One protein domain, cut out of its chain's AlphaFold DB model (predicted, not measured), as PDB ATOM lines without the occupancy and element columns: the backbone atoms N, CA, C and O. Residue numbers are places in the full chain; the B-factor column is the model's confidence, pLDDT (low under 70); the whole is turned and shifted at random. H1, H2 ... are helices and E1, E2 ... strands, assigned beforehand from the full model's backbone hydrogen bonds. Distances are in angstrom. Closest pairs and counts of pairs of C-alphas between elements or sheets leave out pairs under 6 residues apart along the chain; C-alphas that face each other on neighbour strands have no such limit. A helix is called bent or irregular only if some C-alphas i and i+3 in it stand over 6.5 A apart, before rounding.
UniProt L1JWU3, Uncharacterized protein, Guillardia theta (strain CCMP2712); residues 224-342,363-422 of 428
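This is residues 224 to 342 and 363 to 422 of the 428 residues of an uncharacterized protein of Guillardia theta (strain CCMP2712) (UniProt L1JWU3). Two long helices make the core: H3, bent into an L with arms H3a and H3b, and H7, which crosses and packs on both arms. A small hairpin of strands, E1 and E2, packs on one side of this core, H4 and H9 pack on H3b with H8 touching both of them, and the short helices H1 and H2 make a corner at another end. The printed part has 179 residues with ten named helices and two named strands, in the order H1 H2 H3 H4 H5 H6 E1 E2 H7 H8 H9 H10; the sheet is E1 - E2, antiparallel, and the class is mostly helix. The whole is compact, with a radius of gyration of the C-alphas of 16.7 A, and spans 50 by 40 by 34 A.

E1, residues 325 to 328, and E2, residues 337 to 340, form a hairpin of antiparallel neighbours at 147 degrees, with N 326 and O 339 at 2.9 A and N 337 and O 328 at 2.8 A, within hydrogen-bond range. The closest C-alphas of E1 and H7, residues 363 to 388, are those of Ile 327 and Arg 371, 6.4 A apart. H3, residues 241 to 276, was assigned as one helix by its hydrogen bonds but is bent: C-alphas 253 and 256 are 7.6 A apart. Its arms, H3a, residues 241 to 253, and H3b, residues 256 to 276, are about perpendicular, only just, at 70.3 degrees. The closest C-alphas of H3b and E2 are those of Thr 257 and Leu 338, 6.9 A apart. H3 is the hub, touching five other helices. Residues 370 to 378 of H7 touch H3a, closest at the C-alphas of Arg 251 and Met 374, 4.8 A, at a steep tilt of 44 degrees, the same way. Residues 375 to 383 of H7 touch H3b, about perpendicular at 77 degrees, closest at Cys 259 and Thr 382, C-alphas 5.8 A apart. H9, residues 406 to 413, touches H3b at a steep tilt of 54 degrees, closest at the C-alphas of Lys 260 and Ala 410, 5.0 A. H3b and H4, residues 283 to 295, are a helical hairpin, closest at the C-alphas of Ala 266 and Val 294, 5.9 A. H8, residues 394 to 400, touches H4, closest at the C-alphas of Thr 291 and Ala 395, 5.1 A, at a shallow tilt of 34 degrees, only just short of steep. H2, residues 235 to 238, touches H7, closest at the C-alphas of Glu 236 and Ala 373, 5.7 A. H1, residues 224 to 233, and H2 touch only at the corner. H5, residues 303 to 307, H6, residues 320 to 324, and H10, residues 415 to 420, touch no helix. Every O i to N i+4 pair is within hydrogen-bond range in H1, H3b, H4, H5, H8, H9 and H10; H3a has 8 of 9, H7 19 of 22, and H6 0 of 1 with 1 of 2 O i to N i+3 pairs, while H2 is too short for an i+4 pair.

H1 begins at C-alpha 224, (-60.499, 21.018, 15.541). From first to last C-alpha H3a measures 18.5 A, H3b 30.7 A, H4 18.2 A and H7 36.9 A, with a kink of 30 degrees near residue 380. H3b begins at C-alpha 256, (-31.463, 36.930, 28.975), and H10 ends at C-alpha 420, (-30.732, 45.414, 26.492).

The two C-alphas farthest apart are those of Pro 242 and Lys 281, 51.2 A. Residues 343 to 362 are cut out, and C-alphas 342 and 363 are 21.3 A apart across the cut. The link from H5 to H6, residues 308 to 319, is long. The mean pLDDT of the printed part is 90.4; residues 278 to 281, 390 to 392 and 422 are under 70.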
ATOM      1  N   ILE A 224     -61.322  21.704  14.537       82.94
ATOM      2  CA  ILE A 224     -60.499  21.018  15.541       82.94
ATOM      3  C   ILE A 224     -59.039  21.011  15.081       82.94
ATOM      4  O   ILE A 224     -58.154  21.283  15.882       82.94
ATOM      5  N   SER A 225     -58.790  20.748  13.799       84.44
ATOM      6  CA  SER A 225     -57.456  20.772  13.203       84.44
ATOM      7  C   SER A 225     -56.872  22.180  13.271       84.44
ATOM      8  O   SER A 225     -55.768  22.340  13.769       84.44
ATOM      9  N   GLU A 226     -57.648  23.210  12.914       87.50
ATOM     10  CA  GLU A 226     -57.238  24.615  13.047       87.50
ATOM     11  C   GLU A 226     -56.925  24.981  14.507       87.50
ATOM     12  O   GLU A 226     -55.907  25.614  14.782       87.50
ATOM     13  N   MET A 227     -57.749  24.544  15.467       85.88
ATOM     14  CA  MET A 227     -57.488  24.764  16.895       85.88
ATOM     15  C   MET A 227     -56.194  24.078  17.355       85.88
ATOM     16  O   MET A 227     -55.402  24.685  18.074       85.88
ATOM     17  N   LEU A 228     -55.965  22.830  16.943       85.50
ATOM     18  CA  LEU A 228     -54.771  22.073  17.314       85.50
ATOM     19  C   LEU A 228     -53.507  22.623  16.634       85.50
ATOM     20  O   LEU A 228     -52.443  22.656  17.252       85.50
ATOM     21  N   GLU A 229     -53.608  23.092  15.390       85.69
ATOM     22  CA  GLU A 229     -52.537  23.807  14.691       85.69
ATOM     23  C   GLU A 229     -52.218  25.133  15.391       85.69
ATOM     24  O   GLU A 229     -51.045  25.463  15.599       85.69
ATOM     25  N   LEU A 230     -53.249  25.870  15.820       87.75
ATOM     26  CA  LEU A 230     -53.094  27.094  16.601       87.75
ATOM     27  C   LEU A 230     -52.387  26.809  17.929       87.75
ATOM     28  O   LEU A 230     -51.437  27.509  18.261       87.75
ATOM     29  N   GLU A 231     -52.776  25.764  18.659       86.25
ATOM     30  CA  GLU A 231     -52.135  25.363  19.918       86.25
ATOM     31  C   GLU A 231     -50.688  24.878  19.719       86.25
ATOM     32  O   GLU A 231     -49.801  25.150  20.534       86.25
ATOM     33  N   ALA A 232     -50.420  24.178  18.616       85.31
ATOM     34  CA  ALA A 232     -49.089  23.697  18.275       85.31
ATOM     35  C   ALA A 232     -48.134  24.856  17.943       85.31
ATOM     36  O   ALA A 232     -47.018  24.944  18.478       85.31
ATOM     37  N   HIS A 233     -48.559  25.763  17.065       84.94
ATOM     38  CA  HIS A 233     -47.702  26.825  16.549       84.94
ATOM     39  C   HIS A 233     -47.691  28.076  17.429       84.94
ATOM     40  O   HIS A 233     -46.610  28.647  17.603       84.94
ATOM     41  N   TYR A 234     -48.838  28.432  18.009       90.44
ATOM     42  CA  TYR A 234     -49.107  29.660  18.765       90.44
ATOM     43  C   TYR A 234     -49.854  29.360  20.084       90.44
ATOM     44  O   TYR A 234     -50.973  29.846  20.288       90.44
ATOM     45  N   PRO A 235     -49.267  28.559  20.995       89.31
ATOM     46  CA  PRO A 235     -49.902  28.169  22.260       89.31
ATOM     47  C   PRO A 235     -50.323  29.364  23.126       89.31
ATOM     48  O   PRO A 235     -51.202  29.251  23.967       89.31
ATOM     49  N   GLU A 236     -49.707  30.530  22.949       92.06
ATOM     50  CA  GLU A 236     -50.098  31.752  23.639       92.06
ATOM     51  C   GLU A 236     -51.468  32.273  23.197       92.06
ATOM     52  O   GLU A 236     -52.162  32.885  23.999       92.06
ATOM     53  N   LYS A 237     -51.889  32.018  21.954       92.44
ATOM     54  CA  LYS A 237     -53.171  32.508  21.421       92.44
ATOM     55  C   LYS A 237     -54.369  31.709  21.920       92.44
ATOM     56  O   LYS A 237     -55.491  32.195  21.817       92.44
ATOM     57  N   THR A 238     -54.140  30.508  22.450       89.19
ATOM     58  CA  THR A 238     -55.194  29.666  23.032       89.19
ATOM     59  C   THR A 238     -55.500  30.027  24.486       89.19
ATOM     60  O   THR A 238     -56.491  29.556  25.038       89.19
ATOM     61  N   LEU A 239     -54.680  30.882  25.106       90.31
ATOM     62  CA  LEU A 239     -54.890  31.390  26.459       90.31
ATOM     63  C   LEU A 239     -55.879  32.560  26.472       90.31
ATOM     64  O   LEU A 239     -55.959  33.325  25.510       90.31
ATOM     65  N   ASP A 240     -56.563  32.779  27.597       92.25
ATOM     66  CA  ASP A 240     -57.390  33.978  27.765       92.25
ATOM     67  C   ASP A 240     -56.526  35.259  27.719       92.25
ATOM     68  O   ASP A 240     -55.379  35.246  28.188       92.25
ATOM     69  N   PRO A 241     -57.062  36.401  27.239       95.25
ATOM     70  CA  PRO A 241     -56.329  37.666  27.110       95.25
ATOM     71  C   PRO A 241     -55.429  38.077  28.299       95.25
ATOM     72  O   PRO A 241     -54.284  38.463  28.050       95.25
ATOM     73  N   PRO A 242     -55.847  37.966  29.582       95.38
ATOM     74  CA  PRO A 242     -54.969  38.308  30.706       95.38
ATOM     75  C   PRO A 242     -53.729  37.409  30.815       95.38
ATOM     76  O   PRO A 242     -52.677  37.851  31.279       95.38
ATOM     77  N   PHE A 243     -53.815  36.145  30.398       95.00
ATOM     78  CA  PHE A 243     -52.660  35.252  30.359       95.00
ATOM     79  C   PHE A 243     -51.783  35.520  29.138       95.00
ATOM     80  O   PHE A 243     -50.564  35.433  29.264       95.00
ATOM     81  N   GLN A 244     -52.355  35.924  27.999       95.56
ATOM     82  CA  GLN A 244     -51.568  36.357  26.837       95.56
ATOM     83  C   GLN A 244     -50.676  37.556  27.183       95.56
ATOM     84  O   GLN A 244     -49.494  37.576  26.840       95.56
ATOM     85  N   GLU A 245     -51.203  38.535  27.925       96.31
ATOM     86  CA  GLU A 245     -50.424  39.683  28.404       96.31
ATOM     87  C   GLU A 245     -49.286  39.247  29.336       96.31
ATOM     88  O   GLU A 245     -48.144  39.689  29.176       96.31
ATOM     89  N   LYS A 246     -49.562  38.308  30.254       96.56
ATOM     90  CA  LYS A 246     -48.518  37.699  31.089       96.56
ATOM     91  C   LYS A 246     -47.455  37.022  30.233       96.56
ATOM     92  O   LYS A 246     -46.281  37.270  30.479       96.56
ATOM     93  N   VAL A 247     -47.837  36.221  29.231       96.88
ATOM     94  CA  VAL A 247     -46.886  35.562  28.319       96.88
ATOM     95  C   VAL A 247     -46.020  36.589  27.601       96.88
ATOM     96  O   VAL A 247     -44.803  36.438  27.592       96.88
ATOM     97  N   ASN A 248     -46.610  37.660  27.074       96.75
ATOM     98  CA  ASN A 248     -45.873  38.709  26.372       96.75
ATOM     99  C   ASN A 248     -44.883  39.445  27.285       96.75
ATOM    100  O   ASN A 248     -43.742  39.674  26.882       96.75
ATOM    101  N   LYS A 249     -45.282  39.763  28.524       96.88
ATOM    102  CA  LYS A 249     -44.393  40.373  29.524       96.88
ATOM    103  C   LYS A 249     -43.280  39.407  29.946       96.88
ATOM    104  O   LYS A 249     -42.104  39.751  29.898       96.88
ATOM    105  N   GLY A 250     -43.648  38.175  30.296       96.88
ATOM    106  CA  GLY A 250     -42.716  37.134  30.724       96.88
ATOM    107  C   GLY A 250     -41.723  36.741  29.639       96.88
ATOM    108  O   GLY A 250     -40.552  36.541  29.938       96.88
ATOM    109  N   ARG A 251     -42.146  36.717  28.371       96.56
ATOM    110  CA  ARG A 251     -41.260  36.513  27.223       96.56
ATOM    111  C   ARG A 251     -40.087  37.490  27.250       96.56
ATOM    112  O   ARG A 251     -38.955  37.039  27.138       96.56
ATOM    113  N   VAL A 252     -40.356  38.786  27.438       96.56
ATOM    114  CA  VAL A 252     -39.336  39.850  27.474       96.56
ATOM    115  C   VAL A 252     -38.453  39.730  28.718       96.56
ATOM    116  O   VAL A 252     -37.228  39.736  28.602       96.56
ATOM    117  N   ASP A 253     -39.060  39.557  29.895       96.75
ATOM    118  CA  ASP A 253     -38.334  39.442  31.167       96.75
ATOM    119  C   ASP A 253     -37.356  38.252  31.178       96.75
ATOM    120  O   ASP A 253     -36.273  38.319  31.763       96.75
ATOM    121  N   LEU A 254     -37.720  37.153  30.508       97.44
ATOM    122  CA  LEU A 254     -36.966  35.905  30.526       97.44
ATOM    123  C   LEU A 254     -35.879  35.804  29.447       97.44
ATOM    124  O   LEU A 254     -35.065  34.881  29.534       97.44
ATOM    125  N   GLN A 255     -35.814  36.717  28.470       96.38
ATOM    126  CA  GLN A 255     -34.915  36.626  27.305       96.38
ATOM    127  C   GLN A 255     -33.457  36.320  27.685       96.38
ATOM    128  O   GLN A 255     -32.875  35.341  27.215       96.38
ATOM    129  N   CYS A 256     -32.863  37.111  28.583       96.75
ATOM    130  CA  CYS A 256     -31.463  36.930  28.975       96.75
ATOM    131  C   CYS A 256     -31.210  35.559  29.629       96.75
ATOM    132  O   CYS A 256     -30.258  34.855  29.272       96.75
ATOM    133  N   THR A 257     -32.063  35.155  30.572       97.19
ATOM    134  CA  THR A 257     -31.888  33.887  31.289       97.19
ATOM    135  C   THR A 257     -32.189  32.681  30.396       97.19
ATOM    136  O   THR A 257     -31.431  31.707  30.421       97.19
ATOM    137  N   VAL A 258     -33.217  32.754  29.547       97.81
ATOM    138  CA  VAL A 258     -33.542  31.715  28.560       97.81
ATOM    139  C   VAL A 258     -32.421  31.557  27.538       97.81
ATOM    140  O   VAL A 258     -31.988  30.427  27.326       97.81
ATOM    141  N   CYS A 259     -31.863  32.647  27.001       97.75
ATOM    142  CA  CYS A 259     -30.703  32.587  26.109       97.75
ATOM    143  C   CYS A 259     -29.531  31.850  26.772       97.75
ATOM    144  O   CYS A 259     -28.990  30.886  26.224       97.75
ATOM    145  N   LYS A 260     -29.165  32.249  28.003       97.62
ATOM    146  CA  LYS A 260     -28.050  31.626  28.734       97.62
ATOM    147  C   LYS A 260     -28.280  30.130  28.946       97.62
ATOM    148  O   LYS A 260     -27.340  29.343  28.830       97.62
ATOM    149  N   VAL A 261     -29.501  29.733  29.303       98.00
ATOM    150  CA  VAL A 261     -29.859  28.325  29.514       98.00
ATOM    151  C   VAL A 261     -29.856  27.555  28.195       98.00
ATOM    152  O   VAL A 261     -29.238  26.493  28.143       98.00
ATOM    153  N   GLY A 262     -30.465  28.096  27.140       97.56
ATOM    154  CA  GLY A 262     -30.513  27.490  25.809       97.56
ATOM    155  C   GLY A 262     -29.118  27.207  25.260       97.56
ATOM    156  O   GLY A 262     -28.816  26.063  24.929       97.56
ATOM    157  N   VAL A 263     -28.209  28.190  25.294       97.56
ATOM    158  CA  VAL A 263     -26.814  28.007  24.844       97.56
ATOM    159  C   VAL A 263     -26.084  26.941  25.666       97.56
ATOM    160  O   VAL A 263     -25.420  26.068  25.106       97.56
ATOM    161  N   ARG A 264     -26.227  26.950  27.000       97.88
ATOM    162  CA  ARG A 264     -25.626  25.909  27.855       97.88
ATOM    163  C   ARG A 264     -26.149  24.522  27.490       97.88
ATOM    164  O   ARG A 264     -25.364  23.580  27.429       97.88
ATOM    165  N   LYS A 265     -27.452  24.402  27.221       97.56
ATOM    166  CA  LYS A 265     -28.097  23.143  26.830       97.56
ATOM    167  C   LYS A 265     -27.668  22.670  25.445       97.56
ATOM    168  O   LYS A 265     -27.451  21.472  25.283       97.56
ATOM    169  N   ALA A 266     -27.470  23.579  24.490       96.94
ATOM    170  CA  ALA A 266     -26.890  23.247  23.192       96.94
ATOM    171  C   ALA A 266     -25.479  22.662  23.359       96.94
ATOM    172  O   ALA A 266     -25.203  21.573  22.868       96.94
ATOM    173  N   ILE A 267     -24.611  23.314  24.141       96.94
ATOM    174  CA  ILE A 267     -23.241  22.831  24.392       96.94
ATOM    175  C   ILE A 267     -23.242  21.473  25.102       96.94
ATOM    176  O   ILE A 267     -22.456  20.598  24.744       96.94
ATOM    177  N   GLU A 268     -24.112  21.276  26.098       96.19
ATOM    178  CA  GLU A 268     -24.282  19.978  26.765       96.19
ATOM    179  C   GLU A 268     -24.655  18.877  25.757       96.19
ATOM    180  O   GLU A 268     -23.992  17.839  25.739       96.19
ATOM    181  N   LYS A 269     -25.632  19.125  24.870       95.38
ATOM    182  CA  LYS A 269     -26.026  18.180  23.808       95.38
ATOM    183  C   LYS A 269     -24.887  17.893  22.824       95.38
ATOM    184  O   LYS A 269     -24.662  16.736  22.477       95.38
ATOM    185  N   VAL A 270     -24.124  18.908  22.413       94.12
ATOM    186  CA  VAL A 270     -22.958  18.721  21.526       94.12
ATOM    187  C   VAL A 270     -21.880  17.876  22.212       94.12
ATOM    188  O   VAL A 270     -21.294  16.991  21.586       94.12
ATOM    189  N   LYS A 271     -21.617  18.103  23.506       94.00
ATOM    190  CA  LYS A 271     -20.658  17.301  24.284       94.00
ATOM    191  C   LYS A 271     -21.115  15.847  24.428       94.00
ATOM    192  O   LYS A 271     -20.295  14.944  24.268       94.00
ATOM    193  N   GLU A 272     -22.404  15.617  24.674       93.38
ATOM    194  CA  GLU A 272     -22.996  14.274  24.717       93.38
ATOM    195  C   GLU A 272     -22.854  13.560  23.360       93.38
ATOM    196  O   GLU A 272     -22.325  12.445  23.290       93.38
ATOM    197  N   MET A 273     -23.205  14.233  22.263       90.88
ATOM    198  CA  MET A 273     -23.046  13.708  20.902       90.88
ATOM    199  C   MET A 273     -21.580  13.379  20.572       90.88
ATOM    200  O   MET A 273     -21.279  12.300  20.066       90.88
ATOM    201  N   ARG A 274     -20.637  14.263  20.922       88.81
ATOM    202  CA  ARG A 274     -19.196  14.027  20.735       88.81
ATOM    203  C   ARG A 274     -18.704  12.794  21.494       88.81
ATOM    204  O   ARG A 274     -17.783  12.128  21.029       88.81
ATOM    205  N   SER A 275     -19.278  12.500  22.661       88.81
ATOM    206  CA  SER A 275     -18.888  11.333  23.462       88.81
ATOM    207  C   SER A 275     -19.457  10.012  22.939       88.81
ATOM    208  O   SER A 275     -18.872   8.960  23.182       88.81
ATOM    209  N   THR A 276     -20.571  10.064  22.205       88.75
ATOM    210  CA  THR A 276     -21.278   8.884  21.685       88.75
ATOM    211  C   THR A 276     -20.915   8.541  20.237       88.75
ATOM    212  O   THR A 276     -20.981   7.370  19.871       88.75
ATOM    213  N   THR A 277     -20.461   9.509  19.432       81.62
ATOM    214  CA  THR A 277     -20.216   9.321  17.990       81.62
ATOM    215  C   THR A 277     -18.715   9.345  17.635       81.62
ATOM    216  O   THR A 277     -18.096  10.410  17.644       81.62
ATOM    217  N   PRO A 278     -18.097   8.208  17.236       68.31
ATOM    218  CA  PRO A 278     -16.664   8.129  16.899       68.31
ATOM    219  C   PRO A 278     -16.252   8.920  15.646       68.31
ATOM    220  O   PRO A 278     -15.073   9.235  15.472       68.31
ATOM    221  N   GLN A 279     -17.214   9.218  14.766       62.12
ATOM    222  CA  GLN A 279     -17.016   9.919  13.491       62.12
ATOM    223  C   GLN A 279     -16.949  11.446  13.636       62.12
ATOM    224  O   GLN A 279     -16.755  12.150  12.656       62.12
ATOM    225  N   PHE A 280     -17.013  11.977  14.859       67.12
ATOM    226  CA  PHE A 280     -16.917  13.411  15.140       67.12
ATOM    227  C   PHE A 280     -15.487  13.966  14.931       67.12
ATOM    228  O   PHE A 280     -15.018  14.778  15.729       67.12
ATOM    229  N   LYS A 281     -14.723  13.506  13.930       64.50
ATOM    230  CA  LYS A 281     -13.325  13.907  13.687       64.50
ATOM    231  C   LYS A 281     -13.207  15.086  12.724       64.50
ATOM    232  O   LYS A 281     -12.426  15.989  13.025       64.50
ATOM    233  N   ASP A 282     -14.011  15.129  11.665       75.62
ATOM    234  CA  ASP A 282     -13.898  16.163  10.632       75.62
ATOM    235  C   ASP A 282     -14.689  17.424  10.979       75.62
ATOM    236  O   ASP A 282     -15.871  17.370  11.316       75.62
ATOM    237  N   ARG A 283     -14.025  18.585  10.902       74.19
ATOM    238  CA  ARG A 283     -14.574  19.892  11.310       74.19
ATOM    239  C   ARG A 283     -15.897  20.227  10.610       74.19
ATOM    240  O   ARG A 283     -16.811  20.685  11.281       74.19
ATOM    241  N   TRP A 284     -16.002  19.953   9.312       70.00
ATOM    242  CA  TRP A 284     -17.193  20.246   8.505       70.00
ATOM    243  C   TRP A 284     -18.422  19.443   8.943       70.00
ATOM    244  O   TRP A 284     -19.507  19.998   9.095       70.00
ATOM    245  N   GLN A 285     -18.244  18.154   9.250       77.94
ATOM    246  CA  GLN A 285     -19.323  17.319   9.788       77.94
ATOM    247  C   GLN A 285     -19.767  17.803  11.175       77.94
ATOM    248  O   GLN A 285     -20.950  17.744  11.503       77.94
ATOM    249  N   ARG A 286     -18.836  18.323  11.990       80.44
ATOM    250  CA  ARG A 286     -19.184  18.908  13.293       80.44
ATOM    251  C   ARG A 286     -20.048  20.144  13.142       80.44
ATOM    252  O   ARG A 286     -20.981  20.288  13.914       80.44
ATOM    253  N   GLU A 287     -19.726  21.024  12.202       85.56
ATOM    254  CA  GLU A 287     -20.472  22.268  12.010       85.56
ATOM    255  C   GLU A 287     -21.925  21.974  11.642       85.56
ATOM    256  O   GLU A 287     -22.811  22.407  12.365       85.56
ATOM    257  N   SER A 288     -22.175  21.114  10.647       87.25
ATOM    258  CA  SER A 288     -23.538  20.698  10.277       87.25
ATOM    259  C   SER A 288     -24.316  20.080  11.452       87.25
ATOM    260  O   SER A 288     -25.450  20.475  11.724       87.25
ATOM    261  N   LEU A 289     -23.693  19.172  12.214       89.75
ATOM    262  CA  LEU A 289     -24.335  18.542  13.375       89.75
ATOM    263  C   LEU A 289     -24.600  19.527  14.521       89.75
ATOM    264  O   LEU A 289     -25.628  19.446  15.191       89.75
ATOM    265  N   VAL A 290     -23.672  20.454  14.774       92.12
ATOM    266  CA  VAL A 290     -23.851  21.500  15.786       92.12
ATOM    267  C   VAL A 290     -24.951  22.463  15.349       92.12
ATOM    268  O   VAL A 290     -25.783  22.819  16.180       92.12
ATOM    269  N   THR A 291     -25.000  22.827  14.068       92.19
ATOM    270  CA  THR A 291     -26.068  23.642  13.483       92.19
ATOM    271  C   THR A 291     -27.428  22.984  13.678       92.19
ATOM    272  O   THR A 291     -28.334  23.647  14.170       92.19
ATOM    273  N   ASP A 292     -27.564  21.678  13.422       92.06
ATOM    274  CA  ASP A 292     -28.820  20.950  13.660       92.06
ATOM    275  C   ASP A 292     -29.242  20.980  15.143       92.06
ATOM    276  O   ASP A 292     -30.391  21.283  15.471       92.06
ATOM    277  N   ILE A 293     -28.303  20.747  16.073       94.50
ATOM    278  CA  ILE A 293     -28.578  20.836  17.520       94.50
ATOM    279  C   ILE A 293     -29.044  22.241  17.904       94.50
ATOM    280  O   ILE A 293     -29.975  22.387  18.701       94.50
ATOM    281  N   VAL A 294     -28.360  23.261  17.391       94.56
ATOM    282  CA  VAL A 294     -28.628  24.664  17.698       94.56
ATOM    283  C   VAL A 294     -29.984  25.086  17.139       94.56
ATOM    284  O   VAL A 294     -30.780  25.636  17.893       94.56
ATOM    285  N   GLN A 295     -30.301  24.746  15.888       91.94
ATOM    286  CA  GLN A 295     -31.610  25.010  15.281       91.94
ATOM    287  C   GLN A 295     -32.748  24.323  16.044       91.94
ATOM    288  O   GLN A 295     -33.847  24.852  16.139       91.94
ATOM    289  N   LYS A 296     -32.492  23.157  16.645       94.19
ATOM    290  CA  LYS A 296     -33.497  22.406  17.411       94.19
ATOM    291  C   LYS A 296     -33.566  22.790  18.889       94.19
ATOM    292  O   LYS A 296     -34.440  22.285  19.595       94.19
ATOM    293  N   ILE A 297     -32.691  23.661  19.405       96.62
ATOM    294  CA  ILE A 297     -32.596  23.898  20.859       96.62
ATOM    295  C   ILE A 297     -33.809  24.628  21.441       96.62
ATOM    296  O   ILE A 297     -34.122  24.440  22.621       96.62
ATOM    297  N   CYS A 298     -34.488  25.439  20.628       96.12
ATOM    298  CA  CYS A 298     -35.705  26.160  20.991       96.12
ATOM    299  C   CYS A 298     -36.989  25.416  20.604       96.12
ATOM    300  O   CYS A 298     -38.098  25.935  20.772       96.12
ATOM    301  N   HIS A 299     -36.856  24.180  20.128       93.38
ATOM    302  CA  HIS A 299     -37.965  23.339  19.722       93.38
ATOM    303  C   HIS A 299     -38.072  22.107  20.621       93.38
ATOM    304  O   HIS A 299     -37.088  21.609  21.175       93.38
ATOM    305  N   GLY A 300     -39.299  21.636  20.825       91.06
ATOM    306  CA  GLY A 300     -39.533  20.408  21.568       91.06
ATOM    307  C   GLY A 300     -39.273  19.154  20.746       91.06
ATOM    308  O   GLY A 300     -39.028  19.203  19.539       91.06
ATOM    309  N   LYS A 301     -39.358  18.010  21.426       89.75
ATOM    310  CA  LYS A 301     -39.067  16.678  20.877       89.75
ATOM    311  C   LYS A 301     -39.837  16.362  19.592       89.75
ATOM    312  O   LYS A 301     -39.338  15.636  18.737       89.75
ATOM    313  N   ASP A 302     -41.042  16.910  19.457       87.94
ATOM    314  CA  ASP A 302     -41.914  16.656  18.314       87.94
ATOM    315  C   ASP A 302     -41.650  17.619  17.136       87.94
ATOM    316  O   ASP A 302     -42.472  17.700  16.236       87.94
ATOM    317  N   TYR A 303     -40.520  18.341  17.090       89.12
ATOM    318  CA  TYR A 303     -40.212  19.306  16.019       89.12
ATOM    319  C   TYR A 303     -40.365  18.736  14.598       89.12
ATOM    320  O   TYR A 303     -41.112  19.286  13.792       89.12
ATOM    321  N   GLU A 304     -39.719  17.605  14.299       88.19
ATOM    322  CA  GLU A 304     -39.814  16.980  12.968       88.19
ATOM    323  C   GLU A 304     -41.216  16.440  12.688       88.19
ATOM    324  O   GLU A 304     -41.716  16.502  11.569       88.19
ATOM    325  N   ARG A 305     -41.886  15.957  13.736       86.06
ATOM    326  CA  ARG A 305     -43.254  15.456  13.642       86.06
ATOM    327  C   ARG A 305     -44.224  16.586  13.294       86.06
ATOM    328  O   ARG A 305     -45.056  16.418  12.413       86.06
ATOM    329  N   LEU A 306     -44.064  17.762  13.894       83.62
ATOM    330  CA  LEU A 306     -44.857  18.943  13.545       83.62
ATOM    331  C   LEU A 306     -44.684  19.337  12.077       83.62
ATOM    332  O   LEU A 306     -45.665  19.662  11.417       83.62
ATOM    333  N   ARG A 307     -43.463  19.253  11.528       83.00
ATOM    334  CA  ARG A 307     -43.220  19.516  10.095       83.00
ATOM    335  C   ARG A 307     -43.916  18.512   9.176       83.00
ATOM    336  O   ARG A 307     -44.233  18.849   8.042       83.00
ATOM    337  N   GLN A 308     -44.162  17.304   9.672       83.50
ATOM    338  CA  GLN A 308     -44.906  16.249   8.982       83.50
ATOM    339  C   GLN A 308     -46.428  16.336   9.221       83.50
ATOM    340  O   GLN A 308     -47.165  15.466   8.764       83.50
ATOM    341  N   GLY A 309     -46.913  17.370   9.921       79.12
ATOM    342  CA  GLY A 309     -48.337  17.578  10.206       79.12
ATOM    343  C   GLY A 309     -48.860  16.835  11.438       79.12
ATOM    344  O   GLY A 309     -50.070  16.726  11.620       79.12
ATOM    345  N   TYR A 310     -47.979  16.305  12.289       82.69
ATOM    346  CA  TYR A 310     -48.378  15.687  13.552       82.69
ATOM    347  C   TYR A 310     -48.515  16.723  14.667       82.69
ATOM    348  O   TYR A 310     -47.739  17.669  14.747       82.69
ATOM    349  N   TYR A 311     -49.439  16.487  15.594       81.38
ATOM    350  CA  TYR A 311     -49.637  17.342  16.765       81.38
ATOM    351  C   TYR A 311     -48.647  17.020  17.893       81.38
ATOM    352  O   TYR A 311     -48.262  15.858  18.063       81.38
ATOM    353  N   PRO A 312     -48.223  18.022  18.684       83.31
ATOM    354  CA  PRO A 312     -47.240  17.809  19.732       83.31
ATOM    355  C   PRO A 312     -47.877  17.130  20.945       83.31
ATOM    356  O   PRO A 312     -49.034  17.377  21.279       83.31
ATOM    357  N   ALA A 313     -47.108  16.309  21.661       81.06
ATOM    358  CA  ALA A 313     -47.607  15.636  22.865       81.06
ATOM    359  C   ALA A 313     -47.860  16.600  24.041       81.06
ATOM    360  O   ALA A 313     -48.563  16.259  24.991       81.06
ATOM    361  N   VAL A 314     -47.240  17.780  24.001       82.62
ATOM    362  CA  VAL A 314     -47.355  18.831  25.014       82.62
ATOM    363  C   VAL A 314     -47.725  20.137  24.307       82.62
ATOM    364  O   VAL A 314     -47.073  20.461  23.307       82.62
ATOM    365  N   PRO A 315     -48.704  20.902  24.828       80.31
ATOM    366  CA  PRO A 315     -49.111  22.179  24.252       80.31
ATOM    367  C   PRO A 315     -47.915  23.078  23.945       80.31
ATOM    368  O   PRO A 315     -47.029  23.271  24.787       80.31
ATOM    369  N   GLY A 316     -47.870  23.600  22.721       82.00
ATOM    370  CA  GLY A 316     -46.822  24.512  22.292       82.00
ATOM    371  C   GLY A 316     -45.446  23.902  22.036       82.00
ATOM    372  O   GLY A 316     -44.524  24.679  21.796       82.00
ATOM    373  N   ASN A 317     -45.276  22.574  22.090       91.19
ATOM    374  CA  ASN A 317     -44.008  21.865  21.841       91.19
ATOM    375  C   ASN A 317     -42.773  22.578  22.440       91.19
ATOM    376  O   ASN A 317     -41.878  23.008  21.697       91.19
ATOM    377  N   PRO A 318     -42.733  22.776  23.771       93.38
ATOM    378  CA  PRO A 318     -41.659  23.522  24.411       93.38
ATOM    379  C   PRO A 318     -40.303  22.845  24.210       93.38
ATOM    380  O   PRO A 318     -40.253  21.615  24.119       93.38
ATOM    381  N   PRO A 319     -39.196  23.609  24.268       95.75
ATOM    382  CA  PRO A 319     -37.856  23.042  24.304       95.75
ATOM    383  C   PRO A 319     -37.746  21.906  25.323       95.75
ATOM    384  O   PRO A 319     -38.207  22.046  26.457       95.75
ATOM    385  N   GLU A 320     -37.093  20.797  24.970       94.31
ATOM    386  CA  GLU A 320     -37.004  19.621  25.861       94.31
ATOM    387  C   GLU A 320     -36.436  19.968  27.245       94.31
ATOM    388  O   GLU A 320     -36.846  19.422  28.272       94.31
ATOM    389  N   TRP A 321     -35.504  20.922  27.289       96.06
ATOM    390  CA  TRP A 321     -34.879  21.364  28.527       96.06
ATOM    391  C   TRP A 321     -35.823  22.169  29.431       96.06
ATOM    392  O   TRP A 321     -35.571  22.224  30.635       96.06
ATOM    393  N   ALA A 322     -36.914  22.739  28.905       96.00
ATOM    394  CA  ALA A 322     -37.856  23.578  29.650       96.00
ATOM    395  C   ALA A 322     -38.564  22.815  30.781       96.00
ATOM    396  O   ALA A 322     -38.886  23.401  31.813       96.00
ATOM    397  N   GLN A 323     -38.732  21.494  30.645       92.88
ATOM    398  CA  GLN A 323     -39.318  20.641  31.687       92.88
ATOM    399  C   GLN A 323     -38.532  20.678  33.007       92.88
ATOM    400  O   GLN A 323     -39.088  20.417  34.071       92.88
ATOM    401  N   GLY A 324     -37.232  20.984  32.950       94.25
ATOM    402  CA  GLY A 324     -36.364  21.099  34.121       94.25
ATOM    403  C   GLY A 324     -36.430  22.452  34.827       94.25
ATOM    404  O   GLY A 324     -35.655  22.668  35.762       94.25
ATOM    405  N   TYR A 325     -37.298  23.364  34.383       95.81
ATOM    406  CA  TYR A 325     -37.389  24.729  34.890       95.81
ATOM    407  C   TYR A 325     -38.831  25.109  35.235       95.81
ATOM    408  O   TYR A 325     -39.804  24.565  34.712       95.81
ATOM    409  N   HIS A 326     -38.968  26.054  36.155       95.31
ATOM    410  CA  HIS A 326     -40.229  26.700  36.488       95.31
ATOM    411  C   HIS A 326     -40.053  28.212  36.407       95.31
ATOM    412  O   HIS A 326     -38.939  28.723  36.553       95.31
ATOM    413  N   ILE A 327     -41.162  28.898  36.156       96.12
ATOM    414  CA  ILE A 327     -41.218  30.356  36.141       96.12
ATOM    415  C   ILE A 327     -41.966  30.850  37.373       96.12
ATOM    416  O   ILE A 327     -42.919  30.209  37.824       96.12
ATOM    417  N   PHE A 328     -41.531  31.972  37.921       95.94
ATOM    418  CA  PHE A 328     -42.158  32.598  39.078       95.94
ATOM    419  C   PHE A 328     -41.904  34.106  39.058       95.94
ATOM    420  O   PHE A 328     -41.021  34.588  38.344       95.94
ATOM    421  N   GLN A 329     -42.681  34.837  39.846       95.44
ATOM    422  CA  GLN A 329     -42.444  36.238  40.165       95.44
ATOM    423  C   GLN A 329     -42.326  36.338  41.688       95.44
ATOM    424  O   GLN A 329     -43.103  35.697  42.396       95.44
ATOM    425  N   ASP A 330     -41.358  37.105  42.191       93.56
ATOM    426  CA  ASP A 330     -41.252  37.357  43.638       93.56
ATOM    427  C   ASP A 330     -42.378  38.283  44.119       93.56
ATOM    428  O   ASP A 330     -42.958  38.064  45.178       93.56
ATOM    429  N   ASP A 331     -42.721  39.266  43.284       94.38
ATOM    430  CA  ASP A 331     -43.817  40.213  43.471       94.38
ATOM    431  C   ASP A 331     -44.780  40.112  42.274       94.38
ATOM    432  O   ASP A 331     -44.300  39.962  41.149       94.38
ATOM    433  N   PRO A 332     -46.109  40.266  42.440       93.50
ATOM    434  CA  PRO A 332     -47.071  40.164  41.331       93.50
ATOM    435  C   PRO A 332     -46.773  41.098  40.144       93.50
ATOM    436  O   PRO A 332     -47.011  40.760  38.983       93.50
ATOM    437  N   GLU A 333     -46.217  42.276  40.427       94.00
ATOM    438  CA  GLU A 333     -45.830  43.268  39.417       94.00
ATOM    439  C   GLU A 333     -44.370  43.123  38.956       94.00
ATOM    440  O   GLU A 333     -43.974  43.714  37.944       94.00
ATOM    441  N   GLY A 334     -43.585  42.315  39.674       94.62
ATOM    442  CA  GLY A 334     -42.166  42.094  39.443       94.62
ATOM    443  C   GLY A 334     -41.863  41.365  38.130       94.62
ATOM    444  O   GLY A 334     -42.767  40.847  37.464       94.62
ATOM    445  N   PRO A 335     -40.578  41.329  37.733       96.12
ATOM    446  CA  PRO A 335     -40.166  40.626  36.530       96.12
ATOM    447  C   PRO A 335     -40.308  39.115  36.709       96.12
ATOM    448  O   PRO A 335     -40.090  38.582  37.803       96.12
ATOM    449  N   TRP A 336     -40.620  38.422  35.621       97.00
ATOM    450  CA  TRP A 336     -40.580  36.963  35.602       97.00
ATOM    451  C   TRP A 336     -39.150  36.446  35.741       97.00
ATOM    452  O   TRP A 336     -38.205  36.985  35.168       97.00
ATOM    453  N   LYS A 337     -38.995  35.363  36.503       96.75
ATOM    454  CA  LYS A 337     -37.722  34.680  36.730       96.75
ATOM    455  C   LYS A 337     -37.839  33.211  36.361       96.75
ATOM    456  O   LYS A 337     -38.875  32.586  36.579       96.75
ATOM    457  N   LEU A 338     -36.752  32.652  35.833       96.94
ATOM    458  CA  LEU A 338     -36.625  31.230  35.528       96.94
ATOM    459  C   LEU A 338     -35.724  30.574  36.575       96.94
ATOM    460  O   LEU A 338     -34.575  30.977  36.744       96.94
ATOM    461  N   SER A 339     -36.212  29.532  37.243       96.00
ATOM    462  CA  SER A 339     -35.412  28.749  38.188       96.00
ATOM    463  C   SER A 339     -35.457  27.263  37.863       96.00
ATOM    464  O   SER A 339     -36.448  26.721  37.362       96.00
ATOM    465  N   ARG A 340     -34.341  26.582  38.127       95.56
ATOM    466  CA  ARG A 340     -34.216  25.142  37.917       95.56
ATOM    467  C   ARG A 340     -35.097  24.417  38.931       95.56
ATOM    468  O   ARG A 340     -35.063  24.718  40.118       95.56
ATOM    469  N   GLN A 341     -35.874  23.442  38.476       90.88
ATOM    470  CA  GLN A 341     -36.607  22.573  39.388       90.88
ATOM    471  C   GLN A 341     -35.624  21.673  40.147       90.88
ATOM    472  O   GLN A 341     -34.844  20.922  39.550       90.88
ATOM    473  N   ASP A 342     -35.687  21.721  41.476       86.12
ATOM    474  CA  ASP A 342     -34.967  20.782  42.326       86.12
ATOM    475  C   ASP A 342     -35.523  19.374  42.111       86.12
ATOM    476  O   ASP A 342     -36.639  19.061  42.531       86.12
ATOM    477  N   ASP A 363     -55.865  24.682  36.483       83.56
ATOM    478  CA  ASP A 363     -54.890  25.729  36.810       83.56
ATOM    479  C   ASP A 363     -53.452  25.271  36.523       83.56
ATOM    480  O   ASP A 363     -52.629  26.037  36.020       83.56
ATOM    481  N   GLU A 364     -53.144  23.996  36.787       86.12
ATOM    482  CA  GLU A 364     -51.847  23.410  36.449       86.12
ATOM    483  C   GLU A 364     -51.630  23.338  34.932       86.12
ATOM    484  O   GLU A 364     -50.532  23.630  34.449       86.12
ATOM    485  N   HIS A 365     -52.662  22.974  34.166       86.12
ATOM    486  CA  HIS A 365     -52.590  22.970  32.709       86.12
ATOM    487  C   HIS A 365     -52.359  24.385  32.163       86.12
ATOM    488  O   HIS A 365     -51.391  24.592  31.434       86.12
ATOM    489  N   GLU A 366     -53.162  25.369  32.575       88.31
ATOM    490  CA  GLU A 366     -53.024  26.771  32.151       88.31
ATOM    491  C   GLU A 366     -51.645  27.344  32.522       88.31
ATOM    492  O   GLU A 366     -50.976  27.958  31.684       88.31
ATOM    493  N   TYR A 367     -51.150  27.066  33.735       91.38
ATOM    494  CA  TYR A 367     -49.790  27.431  34.139       91.38
ATOM    495  C   TYR A 367     -48.729  26.782  33.242       91.38
ATOM    496  O   TYR A 367     -47.762  27.441  32.851       91.38
ATOM    497  N   ASN A 368     -48.888  25.501  32.898       90.94
ATOM    498  CA  ASN A 368     -47.951  24.791  32.034       90.94
ATOM    499  C   ASN A 368     -47.926  25.368  30.617       90.94
ATOM    500  O   ASN A 368     -46.831  25.601  30.103       90.94
ATOM    501  N   VAL A 369     -49.091  25.642  30.019       91.94
ATOM    502  CA  VAL A 369     -49.191  26.282  28.697       91.94
ATOM    503  C   VAL A 369     -48.519  27.653  28.730       91.94
ATOM    504  O   VAL A 369     -47.626  27.914  27.926       91.94
ATOM    505  N   MET A 370     -48.855  28.491  29.717       95.00
ATOM    506  CA  MET A 370     -48.256  29.817  29.897       95.00
ATOM    507  C   MET A 370     -46.730  29.739  30.053       95.00
ATOM    508  O   MET A 370     -45.994  30.440  29.357       95.00
ATOM    509  N   ARG A 371     -46.232  28.857  30.932       95.19
ATOM    510  CA  ARG A 371     -44.794  28.647  31.159       95.19
ATOM    511  C   ARG A 371     -44.070  28.247  29.884       95.19
ATOM    512  O   ARG A 371     -43.006  28.784  29.579       95.19
ATOM    513  N   TYR A 372     -44.612  27.268  29.174       95.38
ATOM    514  CA  TYR A 372     -43.997  26.727  27.971       95.38
ATOM    515  C   TYR A 372     -44.028  27.721  26.815       95.38
ATOM    516  O   TYR A 372     -43.010  27.864  26.140       95.38
ATOM    517  N   ALA A 373     -45.121  28.469  26.658       95.62
ATOM    518  CA  ALA A 373     -45.214  29.562  25.700       95.62
ATOM    519  C   ALA A 373     -44.165  30.649  25.988       95.62
ATOM    520  O   ALA A 373     -43.388  30.990  25.097       95.62
ATOM    521  N   MET A 374     -44.051  31.120  27.238       97.25
ATOM    522  CA  MET A 374     -43.043  32.118  27.627       97.25
ATOM    523  C   MET A 374     -41.616  31.658  27.317       97.25
ATOM    524  O   MET A 374     -40.854  32.399  26.700       97.25
ATOM    525  N   ILE A 375     -41.248  30.437  27.728       97.19
ATOM    526  CA  ILE A 375     -39.894  29.905  27.514       97.19
ATOM    527  C   ILE A 375     -39.611  29.720  26.023       97.19
ATOM    528  O   ILE A 375     -38.539  30.101  25.559       97.19
ATOM    529  N   ARG A 376     -40.552  29.135  25.270       95.75
ATOM    530  CA  ARG A 376     -40.381  28.890  23.835       95.75
ATOM    531  C   ARG A 376     -40.221  30.203  23.082       95.75
ATOM    532  O   ARG A 376     -39.249  30.341  22.352       95.75
ATOM    533  N   LEU A 377     -41.129  31.158  23.278       96.06
ATOM    534  CA  LEU A 377     -41.066  32.447  22.594       96.06
ATOM    535  C   LEU A 377     -39.785  33.206  22.963       96.06
ATOM    536  O   LEU A 377     -39.076  33.650  22.072       96.06
ATOM    537  N   ALA A 378     -39.411  33.252  24.247       97.12
ATOM    538  CA  ALA A 378     -38.160  33.884  24.665       97.12
ATOM    539  C   ALA A 378     -36.927  33.207  24.042       97.12
ATOM    540  O   ALA A 378     -35.950  33.878  23.731       97.12
ATOM    541  N   CYS A 379     -36.954  31.885  23.849       97.31
ATOM    542  CA  CYS A 379     -35.873  31.153  23.189       97.31
ATOM    543  C   CYS A 379     -35.792  31.513  21.703       97.31
ATOM    544  O   CYS A 379     -34.707  31.829  21.223       97.31
ATOM    545  N   ARG A 380     -36.933  31.543  21.001       95.12
ATOM    546  CA  ARG A 380     -36.994  31.915  19.581       95.12
ATOM    547  C   ARG A 380     -36.489  33.340  19.340       95.12
ATOM    548  O   ARG A 380     -35.595  33.520  18.524       95.12
ATOM    549  N   ASP A 381     -36.977  34.304  20.124       95.25
ATOM    550  CA  ASP A 381     -36.582  35.719  20.038       95.25
ATOM    551  C   ASP A 381     -35.071  35.928  20.295       95.25
ATOM    552  O   ASP A 381     -34.482  36.919  19.874       95.25
ATOM    553  N   THR A 382     -34.420  35.031  21.050       94.62
ATOM    554  CA  THR A 382     -33.029  35.235  21.499       94.62
ATOM    555  C   THR A 382     -31.995  34.370  20.797       94.62
ATOM    556  O   THR A 382     -30.828  34.767  20.724       94.62
ATOM    557  N   ILE A 383     -32.395  33.194  20.320       95.00
ATOM    558  CA  ILE A 383     -31.524  32.232  19.651       95.00
ATOM    559  C   ILE A 383     -31.940  32.128  18.185       95.00
ATOM    560  O   ILE A 383     -31.170  32.589  17.352       95.00
ATOM    561  N   ASP A 384     -33.134  31.606  17.872       92.12
ATOM    562  CA  ASP A 384     -33.551  31.311  16.487       92.12
ATOM    563  C   ASP A 384     -33.460  32.528  15.559       92.12
ATOM    564  O   ASP A 384     -32.898  32.420  14.471       92.12
ATOM    565  N   GLU A 385     -33.967  33.692  15.981       88.62
ATOM    566  CA  GLU A 385     -33.921  34.911  15.156       88.62
ATOM    567  C   GLU A 385     -32.477  35.337  14.854       88.62
ATOM    568  O   GLU A 385     -32.161  35.735  13.734       88.62
ATOM    569  N   ARG A 386     -31.563  35.143  15.809       86.62
ATOM    570  CA  ARG A 386     -30.149  35.519  15.664       86.62
ATOM    571  C   ARG A 386     -29.319  34.505  14.887       86.62
ATOM    572  O   ARG A 386     -28.251  34.864  14.410       86.62
ATOM    573  N   LEU A 387     -29.798  33.268  14.723       84.06
ATOM    574  CA  LEU A 387     -29.155  32.296  13.831       84.06
ATOM    575  C   LEU A 387     -29.214  32.734  12.363       84.06
ATOM    576  O   LEU A 387     -28.433  32.236  11.561       84.06
ATOM    577  N   SER A 388     -30.136  33.637  12.012       75.06
ATOM    578  CA  SER A 388     -30.250  34.190  10.659       75.06
ATOM    579  C   SER A 388     -29.398  35.441  10.412       75.06
ATOM    580  O   SER A 388     -29.305  35.885   9.271       75.06
ATOM    581  N   GLU A 389     -28.773  36.008  11.450       76.56
ATOM    582  CA  GLU A 389     -27.930  37.201  11.333       76.56
ATOM    583  C   GLU A 389     -26.460  36.805  11.106       76.56
ATOM    584  O   GLU A 389     -25.921  35.965  11.831       76.56
ATOM    585  N   ASP A 390     -25.779  37.463  10.158       65.69
ATOM    586  CA  ASP A 390     -24.366  37.209   9.806       65.69
ATOM    587  C   ASP A 390     -23.401  37.306  11.013       65.69
ATOM    588  O   ASP A 390     -22.350  36.664  11.046       65.69
ATOM    589  N   ASP A 391     -23.770  38.080  12.039       56.19
ATOM    590  CA  ASP A 391     -22.955  38.355  13.231       56.19
ATOM    591  C   ASP A 391     -23.139  37.322  14.367       56.19
ATOM    592  O   ASP A 391     -22.533  37.444  15.441       56.19
ATOM    593  N   GLY A 392     -24.007  36.322  14.174       62.78
ATOM    594  CA  GLY A 392     -24.627  35.561  15.258       62.78
ATOM    595  C   GLY A 392     -24.522  34.044  15.179       62.78
ATOM    596  O   GLY A 392     -25.313  33.379  15.847       62.78
ATOM    597  N   ASP A 393     -23.580  33.470  14.424       88.56
ATOM    598  CA  ASP A 393     -23.520  32.012  14.287       88.56
ATOM    599  C   ASP A 393     -23.085  31.312  15.594       88.56
ATOM    600  O   ASP A 393     -21.903  31.100  15.904       88.56
ATOM    601  N   LEU A 394     -24.093  30.934  16.381       93.94
ATOM    602  CA  LEU A 394     -23.951  30.176  17.615       93.94
ATOM    603  C   LEU A 394     -23.290  28.817  17.367       93.94
ATOM    604  O   LEU A 394     -22.539  28.356  18.229       93.94
ATOM    605  N   ALA A 395     -23.531  28.178  16.219       93.56
ATOM    606  CA  ALA A 395     -22.915  26.898  15.906       93.56
ATOM    607  C   ALA A 395     -21.401  27.063  15.760       93.56
ATOM    608  O   ALA A 395     -20.638  26.369  16.440       93.56
ATOM    609  N   ASN A 396     -20.961  28.065  14.997       92.12
ATOM    610  CA  ASN A 396     -19.547  28.402  14.877       92.12
ATOM    611  C   ASN A 396     -18.917  28.800  16.220       92.12
ATOM    612  O   ASN A 396     -17.811  28.357  16.554       92.12
ATOM    613  N   LEU A 397     -19.625  29.577  17.047       94.31
ATOM    614  CA  LEU A 397     -19.149  29.924  18.386       94.31
ATOM    615  C   LEU A 397     -18.950  28.678  19.265       94.31
ATOM    616  O   LEU A 397     -17.926  28.577  19.949       94.31
ATOM    617  N   ILE A 398     -19.892  27.729  19.237       95.12
ATOM    618  CA  ILE A 398     -19.816  26.471  19.991       95.12
ATOM    619  C   ILE A 398     -18.680  25.588  19.468       95.12
ATOM    620  O   ILE A 398     -17.907  25.080  20.277       95.12
ATOM    621  N   VAL A 399     -18.531  25.427  18.148       92.44
ATOM    622  CA  VAL A 399     -17.453  24.624  17.541       92.44
ATOM    623  C   VAL A 399     -16.079  25.146  17.967       92.44
ATOM    624  O   VAL A 399     -15.222  24.359  18.372       92.44
ATOM    625  N   ASN A 400     -15.886  26.468  17.950       93.50
ATOM    626  CA  ASN A 400     -14.615  27.103  18.310       93.50
ATOM    627  C   ASN A 400     -14.333  27.114  19.823       93.50
ATOM    628  O   ASN A 400     -13.186  27.280  20.230       93.50
ATOM    629  N   ASN A 401     -15.358  26.933  20.665       95.31
ATOM    630  CA  ASN A 401     -15.250  27.005  22.126       95.31
ATOM    631  C   ASN A 401     -15.777  25.745  22.821       95.31
ATOM    632  O   ASN A 401     -16.228  25.806  23.965       95.31
ATOM    633  N   LEU A 402     -15.733  24.594  22.146       91.50
ATOM    634  CA  LEU A 402     -16.376  23.381  22.646       91.50
ATOM    635  C   LEU A 402     -15.783  22.908  23.981       91.50
ATOM    636  O   LEU A 402     -16.505  22.406  24.843       91.50
ATOM    637  N   ASP A 403     -14.477  23.093  24.170       93.44
ATOM    638  CA  ASP A 403     -13.775  22.710  25.397       93.44
ATOM    639  C   ASP A 403     -13.863  23.787  26.498       93.44
ATOM    640  O   ASP A 403     -13.516  23.526  27.650       93.44
ATOM    641  N   SER A 404     -14.396  24.972  26.183       96.19
ATOM    642  CA  SER A 404     -14.627  26.045  27.153       96.19
ATOM    643  C   SER A 404     -15.787  25.716  28.103       96.19
ATOM    644  O   SER A 404     -16.636  24.845  27.855       96.19
ATOM    645  N   ASP A 405     -15.838  26.438  29.226       96.62
ATOM    646  CA  ASP A 405     -16.962  26.363  30.156       96.62
ATOM    647  C   ASP A 405     -18.256  26.872  29.480       96.62
ATOM    648  O   ASP A 405     -18.262  27.985  28.937       96.62
ATOM    649  N   PRO A 406     -19.375  26.115  29.524       96.62
ATOM    650  CA  PRO A 406     -20.627  26.529  28.897       96.62
ATOM    651  C   PRO A 406     -21.159  27.877  29.394       96.62
ATOM    652  O   PRO A 406     -21.859  28.564  28.647       96.62
ATOM    653  N   LYS A 407     -20.848  28.295  30.635       96.62
ATOM    654  CA  LYS A 407     -21.286  29.608  31.132       96.62
ATOM    655  C   LYS A 407     -20.546  30.742  30.432       96.62
ATOM    656  O   LYS A 407     -21.181  31.758  30.158       96.62
ATOM    657  N   THR A 408     -19.264  30.567  30.115       96.88
ATOM    658  CA  THR A 408     -18.473  31.561  29.375       96.88
ATOM    659  C   THR A 408     -19.007  31.741  27.959       96.88
ATOM    660  O   THR A 408     -19.270  32.869  27.556       96.88
ATOM    661  N   VAL A 409     -19.252  30.645  27.231       96.31
ATOM    662  CA  VAL A 409     -19.787  30.709  25.856       96.31
ATOM    663  C   VAL A 409     -21.170  31.365  25.833       96.31
ATOM    664  O   VAL A 409     -21.408  32.284  25.050       96.31
ATOM    665  N   ALA A 410     -22.053  30.969  26.756       96.75
ATOM    666  CA  ALA A 410     -23.362  31.594  26.929       96.75
ATOM    667  C   ALA A 410     -23.264  33.086  27.287       96.75
ATOM    668  O   ALA A 410     -24.035  33.894  26.778       96.75
ATOM    669  N   GLY A 411     -22.309  33.465  28.140       96.00
ATOM    670  CA  GLY A 411     -22.058  34.859  28.499       96.00
ATOM    671  C   GLY A 411     -21.635  35.706  27.300       96.00
ATOM    672  O   GLY A 411     -22.124  36.822  27.159       96.00
ATOM    673  N   THR A 412     -20.785  35.169  26.422       95.31
ATOM    674  CA  THR A 412     -20.356  35.842  25.189       95.31
ATOM    675  C   THR A 412     -21.516  36.011  24.209       95.31
ATOM    676  O   THR A 412     -21.784  37.133  23.785       95.31
ATOM    677  N   PHE A 413     -22.245  34.933  23.904       95.50
ATOM    678  CA  PHE A 413     -23.342  34.955  22.928       95.50
ATOM    679  C   PHE A 413     -24.517  35.841  23.370       95.50
ATOM    680  O   PHE A 413     -25.016  36.676  22.611       95.50
ATOM    681  N   CYS A 414     -24.936  35.696  24.631       95.75
ATOM    682  CA  CYS A 414     -26.116  36.371  25.169       95.75
ATOM    683  C   CYS A 414     -25.830  37.797  25.668       95.75
ATOM    684  O   CYS A 414     -26.746  38.467  26.146       95.75
ATOM    685  N   LYS A 415     -24.585  38.292  25.580       95.12
ATOM    686  CA  LYS A 415     -24.208  39.630  26.066       95.12
ATOM    687  C   LYS A 415     -25.066  40.765  25.481       95.12
ATOM    688  O   LYS A 415     -25.487  41.607  26.280       95.12
ATOM    689  N   PRO A 416     -25.350  40.825  24.164       93.44
ATOM    690  CA  PRO A 416     -26.167  41.902  23.595       93.44
ATOM    691  C   PRO A 416     -27.583  41.916  24.182       93.44
ATOM    692  O   PRO A 416     -28.072  42.956  24.616       93.44
ATOM    693  N   ILE A 417     -28.180  40.731  24.313       93.94
ATOM    694  CA  ILE A 417     -29.541  40.517  24.818       93.94
ATOM    695  C   ILE A 417     -29.630  40.919  26.290       93.94
ATOM    696  O   ILE A 417     -30.463  41.729  26.683       93.94
ATOM    697  N   CYS A 418     -28.698  40.429  27.107       94.19
ATOM    698  CA  CYS A 418     -28.660  40.731  28.534       94.19
ATOM    699  C   CYS A 418     -28.354  42.203  28.844       94.19
ATOM    700  O   CYS A 418     -28.718  42.694  29.910       94.19
ATOM    701  N   SER A 419     -27.675  42.906  27.934       92.88
ATOM    702  CA  SER A 419     -27.404  44.339  28.090       92.88
ATOM    703  C   SER A 419     -28.652  45.177  27.800       92.88
ATOM    704  O   SER A 419     -28.888  46.170  28.489       92.88
ATOM    705  N   ALA A 420     -29.475  44.754  26.835       87.88
ATOM    706  CA  ALA A 420     -30.732  45.414  26.492       87.88
ATOM    707  C   ALA A 420     -31.789  45.286  27.603       87.88
ATOM    708  O   ALA A 420     -32.528  46.234  27.854       87.88
ATOM    709  N   SER A 421     -31.807  44.171  28.343       80.00
ATOM    710  CA  SER A 421     -32.755  43.936  29.447       80.00
ATOM    711  C   SER A 421     -32.512  44.789  30.709       80.00
ATOM    712  O   SER A 421     -33.150  44.568  31.735       80.00
ATOM    713  N   GLY A 422     -31.607  45.775  30.671       62.84
ATOM    714  CA  GLY A 422     -31.501  46.780  31.729       62.84
ATOM    715  C   GLY A 422     -30.877  46.275  33.032       62.84
ATOM    716  O   GLY A 422     -31.469  46.409  34.098       62.84
TER     717      GLY A 422